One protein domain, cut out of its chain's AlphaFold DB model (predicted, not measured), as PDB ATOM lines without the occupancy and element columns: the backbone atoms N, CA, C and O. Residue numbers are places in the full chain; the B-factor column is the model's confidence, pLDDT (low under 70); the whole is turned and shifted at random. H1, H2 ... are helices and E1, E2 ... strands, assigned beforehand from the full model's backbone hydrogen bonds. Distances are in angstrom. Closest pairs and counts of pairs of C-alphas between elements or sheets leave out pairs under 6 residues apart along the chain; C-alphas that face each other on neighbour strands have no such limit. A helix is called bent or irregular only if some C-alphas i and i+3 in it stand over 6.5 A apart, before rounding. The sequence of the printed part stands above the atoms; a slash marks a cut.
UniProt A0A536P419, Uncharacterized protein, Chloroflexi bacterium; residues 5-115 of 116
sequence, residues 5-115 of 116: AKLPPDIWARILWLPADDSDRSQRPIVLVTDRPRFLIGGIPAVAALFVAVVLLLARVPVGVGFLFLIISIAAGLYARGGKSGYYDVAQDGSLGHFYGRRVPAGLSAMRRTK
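Overview. This is residues 5 to 115 of the 116 residues of an uncharacterized protein of Chloroflexi bacterium (UniProt A0A536P419). A long hairpin of two helices, H1 and H2 side by side, has a small, strongly twisted sheet of five strands as a head at one end. H1 follows directly on strand E2 of the head, and five residues after H2 lead back to strand E3. The printed part has 111 residues with two named helices and five named strands, in the order E1, E2, H1, H2, E3, E4, E5. The sheet runs E4, E3, E2, E1, E5, all antiparallel, and the class is mixed, helices and strands. The whole is loose, with a radius of gyration of the C-alphas of 19.0 A, and spans 63 by 27 by 20 A.

Along the chain. E1, residues 11 to 19, begins at C-alpha 11, (192.389, 310.335, 222.625), is 22.8 A long and bends by 61 degrees at residue 14. E2 is residues 30 to 35, 16.3 A. H1, residues 36 to 58, is 32.4 A long and ends at C-alpha 58, (197.455, 334.430, 193.711). It is neither bent nor irregular, but only just: C-alphas 41 and 44 are 6.3 A apart. H2, residues 63 to 80, is 25.6 A long. E3 is residues 86 to 90, E4 residues 96 to 101, and E5 residues 111 to 114, ending at C-alpha 114, (204.660, 317.776, 233.038).

Arrangement. E1 and E2 form a hairpin, antiparallel at 169 degrees, with N 12 and O 34 at 2.8 A and N 17 and O 30 at 2.7 A, within hydrogen-bond range. On the other side of E1 is the edge strand E5, antiparallel at 136 degrees, with N 112 and O 18 at 2.8 A. E3 is the other neighbour of E2, antiparallel at 133 degrees, with N 31 and O 88 at 2.8 A. E3 and the edge strand E4 form a hairpin, antiparallel at 144 degrees, with N 100 and O 87 at 2.8 A. From edge to edge the strands' lines turn by 115 degrees. H1 only grazes the sheet, with its residues 36 to 38; H2 is not on it. H1 and H2 touch as a helical hairpin, at a shallow tilt of 16 degrees, opposite ways; their closest C-alphas, of Ala 46 and Ser 73, are 4.0 A apart. Every O i to N i+4 pair of H2 is within hydrogen-bond range, and 18 of 19 in H1.

Size, cuts and confidence. The C-alphas farthest apart, of Ser 23 and Pro 62, are 63.4 A apart. The printed part has no cut and no long link. The mean pLDDT of the printed part is 83.7; residues 21 to 26 are under 70.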
ATOM      1  N   ALA A   5     196.951 303.277 229.378       80.00
ATOM      2  CA  ALA A   5     196.211 302.099 228.933       80.00
ATOM      3  C   ALA A   5     194.693 302.275 229.091       80.00
ATOM      4  O   ALA A   5     193.918 301.624 228.395       80.00
ATOM      5  N   LYS A   6     194.268 303.186 229.976       80.88
ATOM      6  CA  LYS A   6     192.859 303.527 230.209       80.88
ATOM      7  C   LYS A   6     192.356 304.674 229.335       80.88
ATOM      8  O   LYS A   6     191.169 304.996 229.373       80.88
ATOM      9  N   LEU A   7     193.236 305.313 228.561       80.81
ATOM     10  CA  LEU A   7     192.820 306.330 227.602       80.81
ATOM     11  C   LEU A   7     192.154 305.654 226.397       80.81
ATOM     12  O   LEU A   7     192.707 304.697 225.851       80.81
ATOM     13  N   PRO A   8     191.004 306.166 225.933       81.00
ATOM     14  CA  PRO A   8     190.444 305.756 224.654       81.00
ATOM     15  C   PRO A   8     191.480 305.917 223.522       81.00
ATOM     16  O   PRO A   8     192.229 306.898 223.520       81.00
ATOM     17  N   PRO A   9     191.550 304.991 222.549       79.88
ATOM     18  CA  PRO A   9     192.596 304.984 221.516       79.88
ATOM     19  C   PRO A   9     192.543 306.204 220.577       79.88
ATOM     20  O   PRO A   9     193.534 306.568 219.945       79.88
ATOM     21  N   ASP A  10     191.384 306.851 220.495       81.38
ATOM     22  CA  ASP A  10     191.100 308.088 219.770       81.38
ATOM     23  C   ASP A  10     191.610 309.351 220.492       81.38
ATOM     24  O   ASP A  10     191.658 310.437 219.909       81.38
ATOM     25  N   ILE A  11     192.036 309.225 221.748       83.75
ATOM     26  CA  ILE A  11     192.389 310.335 222.625       83.75
ATOM     27  C   ILE A  11     193.896 310.379 222.878       83.75
ATOM     28  O   ILE A  11     194.523 309.423 223.322       83.75
ATOM     29  N   TRP A  12     194.481 311.555 222.656       86.62
ATOM     30  CA  TRP A  12     195.880 311.824 222.962       86.62
ATOM     31  C   TRP A  12     196.003 312.807 224.131       86.62
ATOM     32  O   TRP A  12     195.601 313.968 224.025       86.62
ATOM     33  N   ALA A  13     196.604 312.363 225.238       85.75
ATOM     34  CA  ALA A  13     197.059 313.245 226.308       85.75
ATOM     35  C   ALA A  13     198.247 314.093 225.826       85.75
ATOM     36  O   ALA A  13     199.300 313.567 225.464       85.75
ATOM     37  N   ARG A  14     198.078 315.415 225.813       84.62
ATOM     38  CA  ARG A  14     199.072 316.361 225.291       84.62
ATOM     39  C   ARG A  14     199.970 316.912 226.390       84.62
ATOM     40  O   ARG A  14     201.172 317.070 226.191       84.62
ATOM     41  N   ILE A  15     199.370 317.270 227.519       86.81
ATOM     42  CA  ILE A  15     200.031 317.912 228.656       86.81
ATOM     43  C   ILE A  15     199.334 317.436 229.925       86.81
ATOM     44  O   ILE A  15     198.105 317.376 229.949       86.81
ATOM     45  N   LEU A  16     200.115 317.137 230.958       87.31
ATOM     46  CA  LEU A  16     199.628 316.849 232.298       87.31
ATOM     47  C   LEU A  16     200.035 317.997 233.232       87.31
ATOM     48  O   LEU A  16     201.117 318.567 233.098       87.31
ATOM     49  N   TRP A  17     199.167 318.353 234.165       88.56
ATOM     50  CA  TRP A  17     199.441 319.284 235.250       88.56
ATOM     51  C   TRP A  17     199.257 318.548 236.565       88.56
ATOM     52  O   TRP A  17     198.223 317.924 236.803       88.56
ATOM     53  N   LEU A  18     200.293 318.605 237.393       86.12
ATOM     54  CA  LEU A  18     200.313 318.025 238.727       86.12
ATOM     55  C   LEU A  18     200.252 319.162 239.758       86.12
ATOM     56  O   LEU A  18     200.858 320.211 239.517       86.12
ATOM     57  N   PRO A  19     199.566 318.972 240.896       81.94
ATOM     58  CA  PRO A  19     199.660 319.894 242.026       81.94
ATOM     59  C   PRO A  19     201.129 320.127 242.401       81.94
ATOM     60  O   PRO A  19     201.936 319.196 242.343       81.94
ATOM     61  N   ALA A  20     201.492 321.374 242.705       73.19
ATOM     62  CA  ALA A  20     202.871 321.726 243.047       73.19
ATOM     63  C   ALA A  20     203.287 321.183 244.425       73.19
ATOM     64  O   ALA A  20     204.432 320.766 244.573       73.19
ATOM     65  N   ASP A  21     202.340 321.120 245.366       67.38
ATOM     66  CA  ASP A  21     202.543 320.639 246.730       67.38
ATOM     67  C   ASP A  21     201.572 319.501 247.070       67.38
ATOM     68  O   ASP A  21     200.385 319.545 246.746       67.38
ATOM     69  N   ASP A  22     202.077 318.495 247.786       57.59
ATOM     70  CA  ASP A  22     201.318 317.326 248.266       57.59
ATOM     71  C   ASP A  22     200.306 317.691 249.382       57.59
ATOM     72  O   ASP A  22     199.502 316.867 249.828       57.59
ATOM     73  N   SER A  23     200.347 318.944 249.855       51.22
ATOM     74  CA  SER A  23     199.490 319.476 250.918       51.22
ATOM     75  C   SER A  23     198.070 319.783 250.454       51.22
ATOM     76  O   SER A  23     197.153 319.770 251.273       51.22
ATOM     77  N   ASP A  24     197.860 320.021 249.158       56.91
ATOM     78  CA  ASP A  24     196.546 320.356 248.611       56.91
ATOM     79  C   ASP A  24     195.896 319.112 247.984       56.91
ATOM     80  O   ASP A  24     195.648 319.035 246.782       56.91
ATOM     81  N   ARG A  25     195.632 318.094 248.821       55.38
ATOM     82  CA  ARG A  25     194.990 316.815 248.427       55.38
ATOM     83  C   ARG A  25     193.623 316.994 247.747       55.38
ATOM     84  O   ARG A  25     193.110 316.049 247.148       55.38
ATOM     85  N   SER A  26     193.033 318.185 247.842       63.72
ATOM     86  CA  SER A  26     191.834 318.614 247.115       63.72
ATOM     87  C   SER A  26     192.066 318.781 245.612       63.72
ATOM     88  O   SER A  26     191.142 318.562 244.826       63.72
ATOM     89  N   GLN A  27     193.269 319.188 245.195       71.81
ATOM     90  CA  GLN A  27     193.571 319.467 243.796       71.81
ATOM     91  C   GLN A  27     193.922 318.177 243.058       71.81
ATOM     92  O   GLN A  27     194.976 317.573 243.246       71.81
ATOM     93  N   ARG A  28     193.020 317.748 242.176       80.50
ATOM     94  CA  ARG A  28     193.266 316.608 241.290       80.50
ATOM     95  C   ARG A  28     194.170 317.021 240.125       80.50
ATOM     96  O   ARG A  28     194.040 318.147 239.640       80.50
ATOM     97  N   PRO A  29     195.045 316.125 239.629       86.62
ATOM     98  CA  PRO A  29     195.805 316.380 238.414       86.62
ATOM     99  C   PRO A  29     194.876 316.687 237.243       86.62
ATOM    100  O   PRO A  29     193.806 316.091 237.131       86.62
ATOM    101  N   ILE A  30     195.309 317.570 236.351       88.44
ATOM    102  CA  ILE A  30     194.543 317.962 235.166       88.44
ATOM    103  C   ILE A  30     195.314 317.529 233.927       88.44
ATOM    104  O   ILE A  30     196.522 317.722 233.842       88.44
ATOM    105  N   VAL A  31     194.635 316.969 232.934       89.81
ATOM    106  CA  VAL A  31     195.220 316.591 231.647       89.81
ATOM    107  C   VAL A  31     194.514 317.313 230.507       89.81
ATOM    108  O   VAL A  31     193.289 317.405 230.463       89.81
ATOM    109  N   LEU A  32     195.293 317.824 229.554       89.00
ATOM    110  CA  LEU A  32     194.778 318.304 228.275       89.00
ATOM    111  C   LEU A  32     194.757 317.138 227.297       89.00
ATOM    112  O   LEU A  32     195.808 316.629 226.902       89.00
ATOM    113  N   VAL A  33     193.560 316.777 226.863       88.75
ATOM    114  CA  VAL A  33     193.304 315.753 225.858       88.75
ATOM    115  C   VAL A  33     192.995 316.400 224.510       88.75
ATOM    116  O   VAL A  33     192.322 317.427 224.418       88.75
ATOM    117  N   THR A  34     193.471 315.780 223.435       85.75
ATOM    118  CA  THR A  34     193.062 316.073 222.060       85.75
ATOM    119  C   THR A  34     192.476 314.825 221.407       85.75
ATOM    120  O   THR A  34     193.035 313.739 221.533       85.75
ATOM    121  N   ASP A  35     191.366 314.995 220.693       85.88
ATOM    122  CA  ASP A  35     190.760 313.967 219.846       85.88
ATOM    123  C   ASP A  35     191.576 313.875 218.546       85.88
ATOM    124  O   ASP A  35     191.548 314.772 217.696       85.88
ATOM    125  N   ARG A  36     192.404 312.832 218.452       80.94
ATOM    126  CA  ARG A  36     193.392 312.653 217.384       80.94
ATOM    127  C   ARG A  36     192.740 312.467 216.008       80.94
ATOM    128  O   ARG A  36     193.170 313.170 215.090       80.94
ATOM    129  N   PRO A  37     191.723 311.600 215.821       82.56
ATOM    130  CA  PRO A  37     191.089 311.448 214.520       82.56
ATOM    131  C   PRO A  37     190.363 312.723 214.098       82.56
ATOM    132  O   PRO A  37     190.519 313.126 212.950       82.56
ATOM    133  N   ARG A  38     189.663 313.435 214.993       82.06
ATOM    134  CA  ARG A  38     189.045 314.720 214.611       82.06
ATOM    135  C   ARG A  38     190.071 315.782 214.244       82.06
ATOM    136  O   ARG A  38     189.845 316.535 213.300       82.06
ATOM    137  N   PHE A  39     191.202 315.835 214.946       81.88
ATOM    138  CA  PHE A  39     192.281 316.753 214.594       81.88
ATOM    139  C   PHE A  39     192.890 316.426 213.225       81.88
ATOM    140  O   PHE A  39     193.132 317.335 212.439       81.88
ATOM    141  N   LEU A  40     193.098 315.146 212.907       84.88
ATOM    142  CA  LEU A  40     193.632 314.732 211.607       84.88
ATOM    143  C   LEU A  40     192.617 314.957 210.477       84.88
ATOM    144  O   LEU A  40     192.967 315.535 209.455       84.88
ATOM    145  N   ILE A  41     191.360 314.558 210.681       86.00
ATOM    146  CA  ILE A  41     190.290 314.627 209.674       86.00
ATOM    147  C   ILE A  41     189.801 316.062 209.459       86.00
ATOM    148  O   ILE A  41     189.438 316.422 208.350       86.00
ATOM    149  N   GLY A  42     189.771 316.898 210.495       83.81
ATOM    150  CA  GLY A  42     189.343 318.292 210.366       83.81
ATOM    151  C   GLY A  42     190.505 319.263 210.168       83.81
ATOM    152  O   GLY A  42     190.444 320.158 209.332       83.81
ATOM    153  N   GLY A  43     191.590 319.096 210.925       84.50
ATOM    154  CA  GLY A  43     192.693 320.053 210.968       84.50
ATOM    155  C   GLY A  43     193.557 320.030 209.711       84.50
ATOM    156  O   GLY A  43     193.855 321.092 209.169       84.50
ATOM    157  N   ILE A  44     193.925 318.841 209.212       87.62
ATOM    158  CA  ILE A  44     194.747 318.733 207.996       87.62
ATOM    159  C   ILE A  44     193.989 319.297 206.785       87.62
ATOM    160  O   ILE A  44     194.538 320.178 206.117       87.62
ATOM    161  N   PRO A  45     192.724 318.904 206.520       87.75
ATOM    162  CA  PRO A  45     191.966 319.485 205.417       87.75
ATOM    163  C   PRO A  45     191.699 320.976 205.592       87.75
ATOM    164  O   PRO A  45     191.693 321.688 204.596       87.75
ATOM    165  N   ALA A  46     191.540 321.476 206.824       89.19
ATOM    166  CA  ALA A  46     191.392 322.910 207.058       89.19
ATOM    167  C   ALA A  46     192.613 323.698 206.563       89.19
ATOM    168  O   ALA A  46     192.460 324.682 205.837       89.19
ATOM    169  N   VAL A  47     193.820 323.249 206.919       91.25
ATOM    170  CA  VAL A  47     195.073 323.885 206.482       91.25
ATOM    171  C   VAL A  47     195.261 323.736 204.972       91.25
ATOM    172  O   VAL A  47     195.602 324.708 204.303       91.25
ATOM    173  N   ALA A  48     194.986 322.551 204.422       92.25
ATOM    174  CA  ALA A  48     195.088 322.306 202.986       92.25
ATOM    175  C   ALA A  48     194.121 323.191 202.181       92.25
ATOM    176  O   ALA A  48     194.535 323.835 201.222       92.25
ATOM    177  N   ALA A  49     192.856 323.289 202.599       90.00
ATOM    178  CA  ALA A  49     191.856 324.134 201.952       90.00
ATOM    179  C   ALA A  49     192.234 325.620 202.019       90.00
ATOM    180  O   ALA A  49     192.086 326.332 201.028       90.00
ATOM    181  N   LEU A  50     192.786 326.081 203.148       91.06
ATOM    182  CA  LEU A  50     193.291 327.448 203.267       91.06
ATOM    183  C   LEU A  50     194.442 327.707 202.287       91.06
ATOM    184  O   LEU A  50     194.455 328.733 201.612       91.06
ATOM    185  N   PHE A  51     195.385 326.769 202.177       93.06
ATOM    186  CA  PHE A  51     196.501 326.884 201.243       93.06
ATOM    187  C   PHE A  51     196.017 326.949 199.789       93.06
ATOM    188  O   PHE A  51     196.445 327.819 199.033       93.06
ATOM    189  N   VAL A  52     195.060 326.092 199.417       91.75
ATOM    190  CA  VAL A  52     194.425 326.126 198.093       91.75
ATOM    191  C   VAL A  52     193.745 327.475 197.847       91.75
ATOM    192  O   VAL A  52     193.966 328.072 196.797       91.75
ATOM    193  N   ALA A  53     192.988 328.007 198.812       87.69
ATOM    194  CA  ALA A  53     192.347 329.317 198.679       87.69
ATOM    195  C   ALA A  53     193.366 330.438 198.390       87.69
ATOM    196  O   ALA A  53     193.136 331.267 197.510       87.69
ATOM    197  N   VAL A  54     194.512 330.432 199.084       89.94
ATOM    198  CA  VAL A  54     195.600 331.403 198.871       89.94
ATOM    199  C   VAL A  54     196.213 331.259 197.477       89.94
ATOM    200  O   VAL A  54     196.386 332.257 196.783       89.94
ATOM    201  N   VAL A  55     196.503 330.033 197.034       92.12
ATOM    202  CA  VAL A  55     197.063 329.779 195.696       92.12
ATOM    203  C   VAL A  55     196.105 330.243 194.597       92.12
ATOM    204  O   VAL A  55     196.535 330.895 193.648       92.12
ATOM    205  N   LEU A  56     194.805 329.968 194.734       88.94
ATOM    206  CA  LEU A  56     193.790 330.400 193.769       88.94
ATOM    207  C   LEU A  56     193.682 331.928 193.694       88.94
ATOM    208  O   LEU A  56     193.569 332.483 192.601       88.94
ATOM    209  N   LEU A  57     193.773 332.607 194.842       86.19
ATOM    210  CA  LEU A  57     193.802 334.067 194.900       86.19
ATOM    211  C   LEU A  57     195.032 334.631 194.169       86.19
ATOM    212  O   LEU A  57     194.901 335.557 193.368       86.19
ATOM    213  N   LEU A  58     196.213 334.043 194.392       90.50
ATOM    214  CA  LEU A  58     197.455 334.430 193.711       90.50
ATOM    215  C   LEU A  58     197.398 334.167 192.199       90.50
ATOM    216  O   LEU A  58     197.907 334.966 191.414       90.50
ATOM    217  N   ALA A  59     196.725 333.093 191.787       91.88
ATOM    218  CA  ALA A  59     196.499 332.746 190.387       91.88
ATOM    219  C   ALA A  59     195.390 333.581 189.710       91.88
ATOM    220  O   ALA A  59     195.071 333.335 188.549       91.88
ATOM    221  N   ARG A  60     194.808 334.571 190.408       87.06
ATOM    222  CA  ARG A  60     193.714 335.435 189.917       87.06
ATOM    223  C   ARG A  60     192.473 334.659 189.457       87.06
ATOM    224  O   ARG A  60     191.734 335.110 188.583       87.06
ATOM    225  N   VAL A  61     192.235 333.495 190.054       85.12
ATOM    226  CA  VAL A  61     191.015 332.706 189.843       85.12
ATOM    227  C   VAL A  61     189.815 333.486 190.399       85.12
ATOM    228  O   VAL A  61     189.984 334.246 191.359       85.12
ATOM    229  N   PRO A  62     188.595 333.325 189.842       87.31
ATOM    230  CA  PRO A  62     187.407 333.990 190.361       87.31
ATOM    231  C   PRO A  62     187.265 333.837 191.877       87.31
ATOM    232  O   PRO A  62     187.294 332.728 192.417       87.31
ATOM    233  N   VAL A  63     187.065 334.969 192.552       82.62
ATOM    234  CA  VAL A  63     187.047 335.079 194.021       82.62
ATOM    235  C   VAL A  63     186.049 334.111 194.665       82.62
ATOM    236  O   VAL A  63     186.320 333.586 195.742       82.62
ATOM    237  N   GLY A  64     184.938 333.803 193.987       83.00
ATOM    238  CA  GLY A  64     183.944 332.836 194.465       83.00
ATOM    239  C   GLY A  64     184.515 331.437 194.731       83.00
ATOM    240  O   GLY A  64     184.130 330.798 195.706       83.00
ATOM    241  N   VAL A  65     185.487 330.985 193.931       83.94
ATOM    242  CA  VAL A  65     186.139 329.680 194.131       83.94
ATOM    243  C   VAL A  65     187.040 329.719 195.368       83.94
ATOM    244  O   VAL A  65     186.974 328.822 196.204       83.94
ATOM    245  N   GLY A  66     187.828 330.784 195.542       83.31
ATOM    246  CA  GLY A  66     188.649 330.971 196.746       83.31
ATOM    247  C   GLY A  66     187.804 331.062 198.022       83.31
ATOM    248  O   GLY A  66     188.147 330.469 199.044       83.31
ATOM    249  N   PHE A  67     186.653 331.736 197.945       87.31
ATOM    250  CA  PHE A  67     185.714 331.854 199.059       87.31
ATOM    251  C   PHE A  67     185.115 330.501 199.471       87.31
ATOM    252  O   PHE A  67     184.994 330.223 200.663       87.31
ATOM    253  N   LEU A  68     184.816 329.615 198.513       90.38
ATOM    254  CA  LEU A  68     184.357 328.256 198.808       90.38
ATOM    255  C   LEU A  68     185.389 327.472 199.635       90.38
ATOM    256  O   LEU A  68     185.042 326.871 200.652       90.38
ATOM    257  N   PHE A  69     186.665 327.514 199.243       87.31
ATOM    258  CA  PHE A  69     187.735 326.840 199.988       87.31
ATOM    259  C   PHE A  69     187.956 327.440 201.378       87.31
ATOM    260  O   PHE A  69     188.263 326.709 202.321       87.31
ATOM    261  N   LEU A  70     187.731 328.745 201.540       88.19
ATOM    262  CA  LEU A  70     187.749 329.382 202.852       88.19
ATOM    263  C   LEU A  70     186.626 328.846 203.758       88.19
ATOM    264  O   LEU A  70     186.888 328.505 204.910       88.19
ATOM    265  N   ILE A  71     185.400 328.704 203.240       91.50
ATOM    266  CA  ILE A  71     184.280 328.109 203.991       91.50
ATOM    267  C   ILE A  71     184.605 326.667 204.392       91.50
ATOM    268  O   ILE A  71     184.423 326.301 205.555       91.50
ATOM    269  N   ILE A  72     185.127 325.861 203.459       90.62
ATOM    270  CA  ILE A  72     185.541 324.477 203.735       90.62
ATOM    271  C   ILE A  72     186.600 324.452 204.841       90.62
ATOM    272  O   ILE A  72     186.498 323.652 205.771       90.62
ATOM    273  N   SER A  73     187.580 325.358 204.783       89.12
ATOM    274  CA  SER A  73     188.625 325.472 205.798       89.12
ATOM    275  C   SER A  73     188.050 325.769 207.186       89.12
ATOM    276  O   SER A  73     188.377 325.086 208.161       89.12
ATOM    277  N   ILE A  74     187.131 326.733 207.277       89.50
ATOM    278  CA  ILE A  74     186.469 327.106 208.532       89.50
ATOM    279  C   ILE A  74     185.642 325.934 209.077       89.50
ATOM    280  O   ILE A  74     185.759 325.601 210.258       89.50
ATOM    281  N   ALA A  75     184.840 325.279 208.235       89.25
ATOM    282  CA  ALA A  75     184.006 324.147 208.634       89.25
ATOM    283  C   ALA A  75     184.851 322.965 209.141       89.25
ATOM    284  O   ALA A  75     184.577 322.412 210.210       89.25
ATOM    285  N   ALA A  76     185.925 322.626 208.425       87.19
ATOM    286  CA  ALA A  76     186.859 321.578 208.820       87.19
ATOM    287  C   ALA A  76     187.586 321.927 210.135       87.19
ATOM    288  O   ALA A  76     187.715 321.083 211.026       87.19
ATOM    289  N   GLY A  77     187.972 323.194 210.322       84.38
ATOM    290  CA  GLY A  77     188.573 323.681 211.565       84.38
ATOM    291  C   GLY A  77     187.613 323.632 212.761       84.38
ATOM    292  O   GLY A  77     188.012 323.254 213.866       84.38
ATOM    293  N   LEU A  78     186.335 323.958 212.555       85.44
ATOM    294  CA  LEU A  78     185.296 323.823 213.580       85.44
ATOM    295  C   LEU A  78     185.071 322.357 213.964       85.44
ATOM    296  O   LEU A  78     185.001 322.044 215.155       85.44
ATOM    297  N   TYR A  79     185.036 321.457 212.980       84.81
ATOM    298  CA  TYR A  79     184.962 320.017 213.221       84.81
ATOM    299  C   TYR A  79     186.167 319.514 214.037       84.81
ATOM    300  O   TYR A  79     185.987 318.791 215.022       84.81
ATOM    301  N   ALA A  80     187.378 319.976 213.697       83.25
ATOM    302  CA  ALA A  80     188.620 319.626 214.390       83.25
ATOM    303  C   ALA A  80     188.647 320.077 215.858       83.25
ATOM    304  O   ALA A  80     189.191 319.381 216.712       83.25
ATOM    305  N   ARG A  81     188.052 321.238 216.167       73.44
ATOM    306  CA  ARG A  81     187.926 321.755 217.544       73.44
ATOM    307  C   ARG A  81     186.815 321.070 218.344       73.44
ATOM    308  O   ARG A  81     186.662 321.372 219.526       73.44
ATOM    309  N   GLY A  82     186.015 320.209 217.718       74.94
ATOM    310  CA  GLY A  82     184.921 319.473 218.344       74.94
ATOM    311  C   GLY A  82     185.368 318.264 219.177       74.94
ATOM    312  O   GLY A  82     186.551 318.027 219.417       74.94
ATOM    313  N   GLY A  83     184.386 317.473 219.614       81.00
ATOM    314  CA  GLY A  83     184.611 316.187 220.281       81.00
ATOM    315  C   GLY A  83     185.075 316.295 221.732       81.00
ATOM    316  O   GLY A  83     184.800 317.291 222.408       81.00
ATOM    317  N   LYS A  84     185.787 315.253 222.176       82.88
ATOM    318  CA  LYS A  84     186.301 315.060 223.546       82.88
ATOM    319  C   LYS A  84     187.614 315.815 223.810       82.88
ATOM    320  O   LYS A  84     188.352 315.498 224.733       82.88
ATOM    321  N   SER A  85     187.959 316.782 222.965       85.19
ATOM    322  CA  SER A  85     189.142 317.617 223.165       85.19
ATOM    323  C   SER A  85     188.887 318.646 224.272       85.19
ATOM    324  O   SER A  85     187.840 319.299 224.290       85.19
ATOM    325  N   GLY A  86     189.846 318.798 225.190       87.50
ATOM    326  CA  GLY A  86     189.795 319.758 226.295       87.50
ATOM    327  C   GLY A  86     190.463 319.252 227.575       87.50
ATOM    328  O   GLY A  86     191.273 318.328 227.541       87.50
ATOM    329  N   TYR A  87     190.167 319.911 228.690       89.62
ATOM    330  CA  TYR A  87     190.773 319.665 229.994       89.62
ATOM    331  C   TYR A  87     189.923 318.690 230.804       89.62
ATOM    332  O   TYR A  87     188.711 318.872 230.919       89.62
ATOM    333  N   TYR A  88     190.570 317.691 231.389       90.00
ATOM    334  CA  TYR A  88     189.952 316.685 232.250       90.00
ATOM    335  C   TYR A  88     190.709 316.594 233.570       90.00
ATOM    336  O   TYR A  88     191.925 316.795 233.567       90.00
ATOM    337  N   ASP A  89     190.042 316.274 234.682       90.31
ATOM    338  CA  ASP A  89     190.776 315.751 235.838       90.31
ATOM    339  C   ASP A  89     191.245 314.311 235.568       90.31
ATOM    340  O   ASP A  89     190.743 313.595 234.693       90.31
ATOM    341  N   VAL A  90     192.261 313.898 236.314       87.81
ATOM    342  CA  VAL A  90     192.695 312.508 236.386       87.81
ATOM    343  C   VAL A  90     192.064 311.904 237.631       87.81
ATOM    344  O   VAL A  90     192.303 312.370 238.749       87.81
ATOM    345  N   ALA A  91     191.245 310.875 237.435       86.62
ATOM    346  CA  ALA A  91     190.618 310.144 238.522       86.62
ATOM    347  C   ALA A  91     191.665 309.389 239.361       86.62
ATOM    348  O   ALA A  91     192.806 309.176 238.942       86.62
ATOM    349  N   GLN A  92     191.275 308.960 240.564       83.88
ATOM    350  CA  GLN A  92     192.177 308.250 241.483       83.88
ATOM    351  C   GLN A  92     192.708 306.933 240.901       83.88
ATOM    352  O   GLN A  92     193.820 306.523 241.217       83.88
ATOM    353  N   ASP A  93     191.941 306.301 240.015       83.31
ATOM    354  CA  ASP A  93     192.326 305.074 239.328       83.31
ATOM    355  C   ASP A  93     193.214 305.323 238.091       83.31
ATOM    356  O   ASP A  93     193.562 304.376 237.386       83.31
ATOM    357  N   GLY A  94     193.560 306.582 237.801       81.44
ATOM    358  CA  GLY A  94     194.366 306.981 236.649       81.44
ATOM    359  C   GLY A  94     193.582 307.176 235.349       81.44
ATOM    360  O   GLY A  94     194.209 307.464 234.331       81.44
ATOM    361  N   SER A  95     192.251 307.045 235.355       87.12
ATOM    362  CA  SER A  95     191.397 307.304 234.187       87.12
ATOM    363  C   SER A  95     191.092 308.799 233.986       87.12
ATOM    364  O   SER A  95     191.410 309.640 234.831       87.12
ATOM    365  N   LEU A  96     190.483 309.145 232.844       87.75
ATOM    366  CA  LEU A  96     189.916 310.480 232.622       87.75
ATOM    367  C   LEU A  96     188.638 310.629 233.444       87.75
ATOM    368  O   LEU A  96     187.712 309.837 233.274       87.75
ATOM    369  N   GLY A  97     188.569 311.654 234.287       87.31
ATOM    370  CA  GLY A  97     187.364 311.952 235.046       87.31
ATOM    371  C   GLY A  97     186.548 313.097 234.439       87.31
ATOM    372  O   GLY A  97     186.160 313.079 233.269       87.31
ATOM    373  N   HIS A  98     186.229 314.083 235.266       87.75
ATOM    374  CA  HIS A  98     185.407 315.235 234.955       87.75
ATOM    375  C   HIS A  98     186.007 316.131 233.865       87.75
ATOM    376  O   HIS A  98     187.194 316.450 233.870       87.75
ATOM    377  N   PHE A  99     185.146 316.595 232.958       88.12
ATOM    378  CA  PHE A  99     185.498 317.498 231.867       88.12
ATOM    379  C   PHE A  99     185.330 318.966 232.276       88.12
ATOM    380  O   PHE A  99     184.211 319.435 232.457       88.12
ATOM    381  N   TYR A 100     186.428 319.723 232.313       85.94
ATOM    382  CA  TYR A 100     186.434 321.165 232.605       85.94
ATOM    383  C   TYR A 100     186.157 322.049 231.381       85.94
ATOM    384  O   TYR A 100     186.127 323.277 231.482       85.94
ATOM    385  N   GLY A 101     185.978 321.459 230.199       86.81
ATOM    386  CA  GLY A 101     185.787 322.209 228.965       86.81
ATOM    387  C   GLY A 101     187.083 322.450 228.193       86.81
ATOM    388  O   GLY A 101     188.101 321.792 228.380       86.81
ATOM    389  N   ARG A 102     187.033 323.401 227.255       84.69
ATOM    390  CA  ARG A 102     188.129 323.688 226.304       84.69
ATOM    391  C   ARG A 102     188.954 324.923 226.656       84.69
ATOM    392  O   ARG A 102     189.943 325.211 225.985       84.69
ATOM    393  N   ARG A 103     188.531 325.675 227.671       83.00
ATOM    394  CA  ARG A 103     189.256 326.843 228.183       83.00
ATOM    395  C   ARG A 103     190.188 326.405 229.303       83.00
ATOM    396  O   ARG A 103     189.911 325.421 229.976       83.00
ATOM    397  N   VAL A 104     191.284 327.141 229.469       80.75
ATOM    398  CA  VAL A 104     192.249 326.918 230.550       80.75
ATOM    399  C   VAL A 104     191.516 327.017 231.900       80.75
ATOM    400  O   VAL A 104     190.918 328.063 232.158       80.75
ATOM    401  N   PRO A 105     191.529 325.962 232.736       80.75
ATOM    402  CA  PRO A 105     190.928 325.989 234.066       80.75
ATOM    403  C   PRO A 105     191.565 327.052 234.966       80.75
ATOM    404  O   PRO A 105     192.780 327.265 234.926       80.75
ATOM    405  N   ALA A 106     190.758 327.694 235.813       73.75
ATOM    406  CA  ALA A 106     191.276 328.555 236.875       73.75
ATOM    407  C   ALA A 106     192.108 327.704 237.856       73.75
ATOM    408  O   ALA A 106     191.688 326.615 238.231       73.75
ATOM    409  N   GLY A 107     193.305 328.170 238.226       74.56
ATOM    410  CA  GLY A 107     194.232 327.433 239.100       74.56
ATOM    411  C   GLY A 107     195.309 326.617 238.374       74.56
ATOM    412  O   GLY A 107     196.275 326.200 239.006       74.56
ATOM    413  N   LEU A 108     195.241 326.472 237.043       78.06
ATOM    414  CA  LEU A 108     196.265 325.745 236.274       78.06
ATOM    415  C   LEU A 108     197.664 326.390 236.361       78.06
ATOM    416  O   LEU A 108     198.674 325.711 236.200       78.06
ATOM    417  N   SER A 109     197.728 327.703 236.608       78.12
ATOM    418  CA  SER A 109     198.974 328.463 236.784       78.12
ATOM    419  C   SER A 109     199.725 328.117 238.071       78.12
ATOM    420  O   SER A 109     200.930 328.336 238.131       78.12
ATOM    421  N   ALA A 110     199.033 327.575 239.077       78.62
ATOM    422  CA  ALA A 110     199.635 327.101 240.322       78.62
ATOM    423  C   ALA A 110     200.131 325.645 240.220       78.62
ATOM    424  O   ALA A 110     200.737 325.130 241.154       78.62
ATOM    425  N   MET A 111     199.882 324.969 239.091       83.00
ATOM    426  CA  MET A 111     200.234 323.568 238.891       83.00
ATOM    427  C   MET A 111     201.523 323.408 238.090       83.00
ATOM    428  O   MET A 111     201.810 324.141 237.139       83.00
ATOM    429  N   ARG A 112     202.281 322.361 238.413       84.44
ATOM    430  CA  ARG A 112     203.492 322.007 237.684       84.44
ATOM    431  C   ARG A 112     203.130 321.266 236.403       84.44
ATOM    432  O   ARG A 112     202.583 320.164 236.421       84.44
ATOM    433  N   ARG A 113     203.487 321.865 235.268       84.75
ATOM    434  CA  ARG A 113     203.314 321.260 233.946       84.75
ATOM    435  C   ARG A 113     204.330 320.135 233.730       84.75
ATOM    436  O   ARG A 113     205.534 320.354 233.843       84.75
ATOM    437  N   THR A 114     203.853 318.958 233.350       83.12
ATOM    438  CA  THR A 114     204.660 317.776 233.038       83.12
ATOM    439  C   THR A 114     204.245 317.161 231.702       83.12
ATOM    440  O   THR A 114     203.146 317.389 231.181       83.12
ATOM    441  N   LYS A 115     205.168 316.416 231.085       78.56
ATOM    442  CA  LYS A 115     204.810 315.579 229.939       78.56
ATOM    443  C   LYS A 115     204.035 314.357 230.457       78.56
ATOM    444  O   LYS A 115     204.440 313.813 231.484       78.56
TER     445      LYS A 115